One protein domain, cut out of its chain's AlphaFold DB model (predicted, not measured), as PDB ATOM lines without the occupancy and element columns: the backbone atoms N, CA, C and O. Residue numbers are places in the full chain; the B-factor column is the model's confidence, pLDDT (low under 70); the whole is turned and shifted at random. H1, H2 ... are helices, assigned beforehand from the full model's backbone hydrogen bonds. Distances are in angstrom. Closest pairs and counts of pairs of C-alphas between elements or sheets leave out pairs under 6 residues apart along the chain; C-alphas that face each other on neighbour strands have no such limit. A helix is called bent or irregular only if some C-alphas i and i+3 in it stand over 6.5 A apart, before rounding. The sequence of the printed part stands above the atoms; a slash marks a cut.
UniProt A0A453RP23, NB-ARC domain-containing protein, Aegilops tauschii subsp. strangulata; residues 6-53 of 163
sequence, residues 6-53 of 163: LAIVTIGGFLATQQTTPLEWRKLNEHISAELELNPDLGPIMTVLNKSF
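This is residues 6 to 53 of the 163 residues of the protein "NB-ARC domain-containing protein" of Aegilops tauschii subsp. strangulata (UniProt A0A453RP23). The longest helix, H4, runs side by side with H1, and from this pair the chain makes an open loop: H2 folds back from the far end of H1, apart from it, and H3 turns across to meet H4 at a corner. Residues 16 to 24, of which 22 to 24 belong to H2, stick out at one end. The printed part has 48 residues with four named helices, in the order H1, H2, H3, H4, and no named strand; the class is all helix. The whole is compact, with a radius of gyration of the C-alphas of 10.7 A, yet elongated, spanning 31 by 20 by 15 A.

H4, residues 40 to 53, is 20.4 A long and ends with C-alpha 53 at (-27.855, -15.667, -3.600). It is irregular: C-alphas 41 and 44 are 7.1 A apart. H1, residues 6 to 16, is 15.1 A long and begins with C-alpha 6 at (-16.533, -20.233, -10.659). H2, residues 22 to 30, measures 12.4 A, and H3, residues 32 to 38, 9.9 A.

H4 and H1 touch at a shallow tilt of 15 degrees, opposite ways; their closest C-alphas, of Ile 45 and Ala 7, are 5.7 A apart. H4, with residues 42 to 46 alone, touches H3 only at the corner, at a steep tilt of 66 degrees, opposite ways; the closest C-alphas, of Leu 42 and Leu 36, are 5.5 A apart. H3 and H2 are close but not clearly touching, about perpendicular at 80 degrees, with the C-alphas of Glu 35 and Leu 28 closest at 7.1 A. H1 is apart from H2 and H3, and H2 from H4. In H1, H2 and H3 every O i to N i+4 pair is within hydrogen-bond range; in H4, 8 of 10 are.

The farthest C-alphas, of Thr 21 and Phe 53, are 32.0 A apart. The printed part has no cut, and its three links are tight. The mean pLDDT of the printed part is 82.0; residues 19 to 20 are under 70.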
ATOM      1  N   LEU A   6     -17.088 -21.573 -10.563       71.50
ATOM      2  CA  LEU A   6     -16.533 -20.233 -10.659       71.50
ATOM      3  C   LEU A   6     -15.875 -19.791  -9.346       71.50
ATOM      4  O   LEU A   6     -14.757 -19.304  -9.383       71.50
ATOM      5  N   ALA A   7     -16.489 -20.053  -8.186       75.50
ATOM      6  CA  ALA A   7     -15.861 -19.744  -6.901       75.50
ATOM      7  C   ALA A   7     -14.575 -20.559  -6.684       75.50
ATOM      8  O   ALA A   7     -13.594 -20.025  -6.178       75.50
ATOM      9  N   ILE A   8     -14.557 -21.839  -7.085       80.00
ATOM     10  CA  ILE A   8     -13.359 -22.694  -7.013       80.00
ATOM     11  C   ILE A   8     -12.241 -22.133  -7.891       80.00
ATOM     12  O   ILE A   8     -11.122 -21.984  -7.412       80.00
ATOM     13  N   VAL A   9     -12.541 -21.811  -9.151       79.81
ATOM     14  CA  VAL A   9     -11.555 -21.279 -10.103       79.81
ATOM     15  C   VAL A   9     -11.035 -19.921  -9.647       79.81
ATOM     16  O   VAL A   9      -9.829 -19.701  -9.670       79.81
ATOM     17  N   THR A  10     -11.910 -19.028  -9.182       78.75
ATOM     18  CA  THR A  10     -11.508 -17.710  -8.677       78.75
ATOM     19  C   THR A  10     -10.602 -17.830  -7.453       78.75
ATOM     20  O   THR A  10      -9.544 -17.211  -7.426       78.75
ATOM     21  N   ILE A  11     -10.971 -18.665  -6.476       79.62
ATOM     22  CA  ILE A  11     -10.153 -18.897  -5.278       79.62
ATOM     23  C   ILE A  11      -8.825 -19.550  -5.656       79.62
ATOM     24  O   ILE A  11      -7.777 -19.072  -5.246       79.62
ATOM     25  N   GLY A  12      -8.841 -20.592  -6.490       82.06
ATOM     26  CA  GLY A  12      -7.624 -21.259  -6.951       82.06
ATOM     27  C   GLY A  12      -6.678 -20.321  -7.705       82.06
ATOM     28  O   GLY A  12      -5.475 -20.365  -7.471       82.06
ATOM     29  N   GLY A  13      -7.215 -19.443  -8.556       82.62
ATOM     30  CA  GLY A  13      -6.441 -18.423  -9.263       82.62
ATOM     31  C   GLY A  13      -5.819 -17.396  -8.319       82.62
ATOM     32  O   GLY A  13      -4.628 -17.128  -8.430       82.62
ATOM     33  N   PHE A  14      -6.594 -16.886  -7.357       79.75
ATOM     34  CA  PHE A  14      -6.092 -15.981  -6.316       79.75
ATOM     35  C   PHE A  14      -4.971 -16.624  -5.494       79.75
ATOM     36  O   PHE A  14      -3.932 -16.026  -5.248       79.75
ATOM     37  N   LEU A  15      -5.153 -17.875  -5.091       79.50
ATOM     38  CA  LEU A  15      -4.167 -18.570  -4.274       79.50
ATOM     39  C   LEU A  15      -2.893 -18.901  -5.055       79.50
ATOM     40  O   LEU A  15      -1.812 -18.907  -4.478       79.50
ATOM     41  N   ALA A  16      -3.000 -19.149  -6.362       83.62
ATOM     42  CA  ALA A  16      -1.852 -19.420  -7.222       83.62
ATOM     43  C   ALA A  16      -0.932 -18.202  -7.406       83.62
ATOM     44  O   ALA A  16       0.249 -18.379  -7.704       83.62
ATOM     45  N   THR A  17      -1.441 -16.976  -7.235       78.62
ATOM     46  CA  THR A  17      -0.621 -15.755  -7.301       78.62
ATOM     47  C   THR A  17       0.076 -15.431  -5.980       78.62
ATOM     48  O   THR A  17       0.947 -14.561  -5.955       78.62
ATOM     49  N   GLN A  18      -0.248 -16.140  -4.894       71.81
ATOM     50  CA  GLN A  18       0.337 -15.913  -3.578       71.81
ATOM     51  C   GLN A  18       1.384 -16.983  -3.231       71.81
ATOM     52  O   GLN A  18       1.120 -18.182  -3.286       71.81
ATOM     53  N   GLN A  19       2.584 -16.564  -2.816       63.75
ATOM     54  CA  GLN A  19       3.566 -17.469  -2.207       63.75
ATOM     55  C   GLN A  19       3.191 -17.695  -0.742       63.75
ATOM     56  O   GLN A  19       3.764 -17.069   0.143       63.75
ATOM     57  N   THR A  20       2.191 -18.539  -0.488       69.94
ATOM     58  CA  THR A  20       1.619 -18.688   0.854       69.94
ATOM     59  C   THR A  20       1.964 -20.022   1.507       69.94
ATOM     60  O   THR A  20       1.693 -21.109   0.993       69.94
ATOM     61  N   THR A  21       2.556 -19.931   2.690       83.69
ATOM     62  CA  THR A  21       2.831 -21.033   3.614       83.69
ATOM     63  C   THR A  21       1.534 -21.557   4.230       83.69
ATOM     64  O   THR A  21       0.616 -20.771   4.456       83.69
ATOM     65  N   PRO A  22       1.433 -22.842   4.624       84.12
ATOM     66  CA  PRO A  22       0.219 -23.400   5.239       84.12
ATOM     67  C   PRO A  22      -0.358 -22.584   6.411       84.12
ATOM     68  O   PRO A  22      -1.557 -22.645   6.677       84.12
ATOM     69  N   LEU A  23       0.482 -21.817   7.112       84.25
ATOM     70  CA  LEU A  23       0.061 -20.897   8.164       84.25
ATOM     71  C   LEU A  23      -0.773 -19.725   7.621       84.25
ATOM     72  O   LEU A  23      -1.786 -19.376   8.219       84.25
ATOM     73  N   GLU A  24      -0.376 -19.130   6.500       81.62
ATOM     74  CA  GLU A  24      -1.109 -18.032   5.856       81.62
ATOM     75  C   GLU A  24      -2.453 -18.506   5.306       81.62
ATOM     76  O   GLU A  24      -3.454 -17.816   5.462       81.62
ATOM     77  N   TRP A  25      -2.518 -19.735   4.788       83.62
ATOM     78  CA  TRP A  25      -3.784 -20.357   4.389       83.62
ATOM     79  C   TRP A  25      -4.749 -20.534   5.562       83.62
ATOM     80  O   TRP A  25      -5.947 -20.293   5.421       83.62
ATOM     81  N   ARG A  26      -4.240 -20.939   6.733       83.81
ATOM     82  CA  ARG A  26      -5.061 -21.024   7.950       83.81
ATOM     83  C   ARG A  26      -5.551 -19.650   8.383       83.81
ATOM     84  O   ARG A  26      -6.743 -19.509   8.622       83.81
ATOM     85  N   LYS A  27      -4.671 -18.645   8.397       83.56
ATOM     86  CA  LYS A  27      -5.041 -17.264   8.735       83.56
ATOM     87  C   LYS A  27      -6.115 -16.717   7.796       83.56
ATOM     88  O   LYS A  27      -7.092 -16.165   8.288       83.56
ATOM     89  N   LEU A  28      -5.976 -16.930   6.486       82.12
ATOM     90  CA  LEU A  28      -6.988 -16.567   5.490       82.12
ATOM     91  C   LEU A  28      -8.329 -17.254   5.781       82.12
ATOM     92  O   LEU A  28      -9.369 -16.612   5.743       82.12
ATOM     93  N   ASN A  29      -8.321 -18.550   6.105       82.56
ATOM     94  CA  ASN A  29      -9.548 -19.287   6.414       82.56
ATOM     95  C   ASN A  29     -10.204 -18.860   7.742       82.56
ATOM     96  O   ASN A  29     -11.429 -18.900   7.872       82.56
ATOM     97  N   GLU A  30      -9.403 -18.486   8.739       83.69
ATOM     98  CA  GLU A  30      -9.864 -17.973  10.036       83.69
ATOM     99  C   GLU A  30     -10.465 -16.567   9.911       83.69
ATOM    100  O   GLU A  30     -11.456 -16.275  10.571       83.69
ATOM    101  N   HIS A  31      -9.921 -15.732   9.019       84.25
ATOM    102  CA  HIS A  31     -10.327 -14.333   8.826       84.25
ATOM    103  C   HIS A  31     -11.052 -14.099   7.492       84.25
ATOM    104  O   HIS A  31     -11.089 -12.977   6.991       84.25
ATOM    105  N   ILE A  32     -11.647 -15.149   6.914       83.00
ATOM    106  CA  ILE A  32     -12.207 -15.111   5.558       83.00
ATOM    107  C   ILE A  32     -13.283 -14.030   5.389       83.00
ATOM    108  O   ILE A  32     -13.364 -13.428   4.325       83.00
ATOM    109  N   SER A  33     -14.068 -13.748   6.435       81.56
ATOM    110  CA  SER A  33     -15.072 -12.676   6.450       81.56
ATOM    111  C   SER A  33     -14.434 -11.312   6.189       81.56
ATOM    112  O   SER A  33     -14.813 -10.620   5.250       81.56
ATOM    113  N   ALA A  34     -13.418 -10.960   6.983       84.50
ATOM    114  CA  ALA A  34     -12.718  -9.684   6.876       84.50
ATOM    115  C   ALA A  34     -11.953  -9.575   5.552       84.50
ATOM    116  O   ALA A  34     -11.946  -8.526   4.916       84.50
ATOM    117  N   GLU A  35     -11.351 -10.673   5.099       84.88
ATOM    118  CA  GLU A  35     -10.643 -10.738   3.822       84.88
ATOM    119  C   GLU A  35     -11.596 -10.525   2.636       84.88
ATOM    120  O   GLU A  35     -11.302  -9.731   1.748       84.88
ATOM    121  N   LEU A  36     -12.782 -11.145   2.630       83.81
ATOM    122  CA  LEU A  36     -13.787 -10.929   1.577       83.81
ATOM    123  C   LEU A  36     -14.304  -9.483   1.509       83.81
ATOM    124  O   LEU A  36     -14.778  -9.061   0.452       83.81
ATOM    125  N   GLU A  37     -14.250  -8.745   2.617       81.50
ATOM    126  CA  GLU A  37     -14.672  -7.343   2.688       81.50
ATOM    127  C   GLU A  37     -13.555  -6.362   2.324       81.50
ATOM    128  O   GLU A  37     -13.800  -5.392   1.607       81.50
ATOM    129  N   LEU A  38     -12.340  -6.602   2.821       84.50
ATOM    130  CA  LEU A  38     -11.242  -5.635   2.772       84.50
ATOM    131  C   LEU A  38     -10.253  -5.890   1.634       84.50
ATOM    132  O   LEU A  38      -9.541  -4.965   1.246       84.50
ATOM    133  N   ASN A  39     -10.188  -7.112   1.102       83.06
ATOM    134  CA  ASN A  39      -9.208  -7.494   0.094       83.06
ATOM    135  C   ASN A  39      -9.791  -7.354  -1.328       83.06
ATOM    136  O   ASN A  39     -10.649  -8.154  -1.723       83.06
ATOM    137  N   PRO A  40      -9.320  -6.387  -2.142       83.25
ATOM    138  CA  PRO A  40      -9.839  -6.175  -3.493       83.25
ATOM    139  C   PRO A  40      -9.687  -7.403  -4.397       83.25
ATOM    140  O   PRO A  40     -10.543  -7.652  -5.251       83.25
ATOM    141  N   ASP A  41      -8.645  -8.205  -4.175       80.88
ATOM    142  CA  ASP A  41      -8.356  -9.398  -4.971       80.88
ATOM    143  C   ASP A  41      -9.379 -10.523  -4.733       80.88
ATOM    144  O   ASP A  41      -9.575 -11.388  -5.590       80.88
ATOM    145  N   LEU A  42     -10.087 -10.493  -3.596       81.31
ATOM    146  CA  LEU A  42     -11.174 -11.420  -3.274       81.31
ATOM    147  C   LEU A  42     -12.554 -10.905  -3.723       81.31
ATOM    148  O   LEU A  42     -13.531 -11.662  -3.715       81.31
ATOM    149  N   GLY A  43     -12.649  -9.663  -4.208       84.00
ATOM    150  CA  GLY A  43     -13.884  -9.065  -4.732       84.00
ATOM    151  C   GLY A  43     -14.619  -9.913  -5.791       84.00
ATOM    152  O   GLY A  43     -15.854 -10.025  -5.735       84.00
ATOM    153  N   PRO A  44     -13.920 -10.585  -6.729       84.75
ATOM    154  CA  PRO A  44     -14.561 -11.496  -7.673       84.75
ATOM    155  C   PRO A  44     -15.277 -12.675  -6.993       84.75
ATOM    156  O   PRO A  44     -16.361 -13.054  -7.433       84.75
ATOM    157  N   ILE A  45     -14.738 -13.220  -5.895       83.81
ATOM    158  CA  ILE A  45     -15.379 -14.308  -5.131       83.81
ATOM    159  C   ILE A  45     -16.695 -13.806  -4.560       83.81
ATOM    160  O   ILE A  45     -17.732 -14.453  -4.716       83.81
ATOM    161  N   MET A  46     -16.670 -12.616  -3.965       85.25
ATOM    162  CA  MET A  46     -17.864 -12.013  -3.396       85.25
ATOM    163  C   MET A  46     -18.928 -11.731  -4.459       85.25
ATOM    164  O   MET A  46     -20.120 -11.931  -4.230       85.25
ATOM    165  N   THR A  47     -18.513 -11.349  -5.665       87.00
ATOM    166  CA  THR A  47     -19.420 -11.193  -6.811       87.00
ATOM    167  C   THR A  47     -20.103 -12.512  -7.184       87.00
ATOM    168  O   THR A  47     -21.304 -12.530  -7.455       87.00
ATOM    169  N   VAL A  48     -19.368 -13.630  -7.181       86.25
ATOM    170  CA  VAL A  48     -19.936 -14.963  -7.448       86.25
ATOM    171  C   VAL A  48     -20.943 -15.354  -6.371       86.25
ATOM    172  O   VAL A  48     -22.043 -15.784  -6.708       86.25
ATOM    173  N   LEU A  49     -20.596 -15.162  -5.097       86.44
ATOM    174  CA  LEU A  49     -21.468 -15.495  -3.969       86.44
ATOM    175  C   LEU A  49     -22.768 -14.679  -3.989       86.44
ATOM    176  O   LEU A  49     -23.844 -15.252  -3.826       86.44
ATOM    177  N   ASN A  50     -22.687 -13.374  -4.274       89.19
ATOM    178  CA  ASN A  50     -23.872 -12.530  -4.452       89.19
ATOM    179  C   ASN A  50     -24.770 -13.055  -5.576       89.19
ATOM    180  O   ASN A  50     -25.958 -13.261  -5.358       89.19
ATOM    181  N   LYS A  51     -24.202 -13.380  -6.745       88.00
ATOM    182  CA  LYS A  51     -24.976 -13.959  -7.855       88.00
ATOM    183  C   LYS A  51     -25.632 -15.290  -7.484       88.00
ATOM    184  O   LYS A  51     -26.743 -15.564  -7.931       88.00
ATOM    185  N   SER A  52     -24.964 -16.120  -6.680       86.38
ATOM    186  CA  SER A  52     -25.548 -17.367  -6.179       86.38
ATOM    187  C   SER A  52     -26.760 -17.110  -5.279       86.38
ATOM    188  O   SER A  52     -27.754 -17.819  -5.415       86.38
ATOM    189  N   PHE A  53     -26.710 -16.092  -4.413       90.19
ATOM    190  CA  PHE A  53     -27.855 -15.667  -3.600       90.19
ATOM    191  C   PHE A  53     -28.975 -15.042  -4.444       90.19
ATOM    192  O   PHE A  53     -30.143 -15.392  -4.285       90.19
TER     193      PHE A  53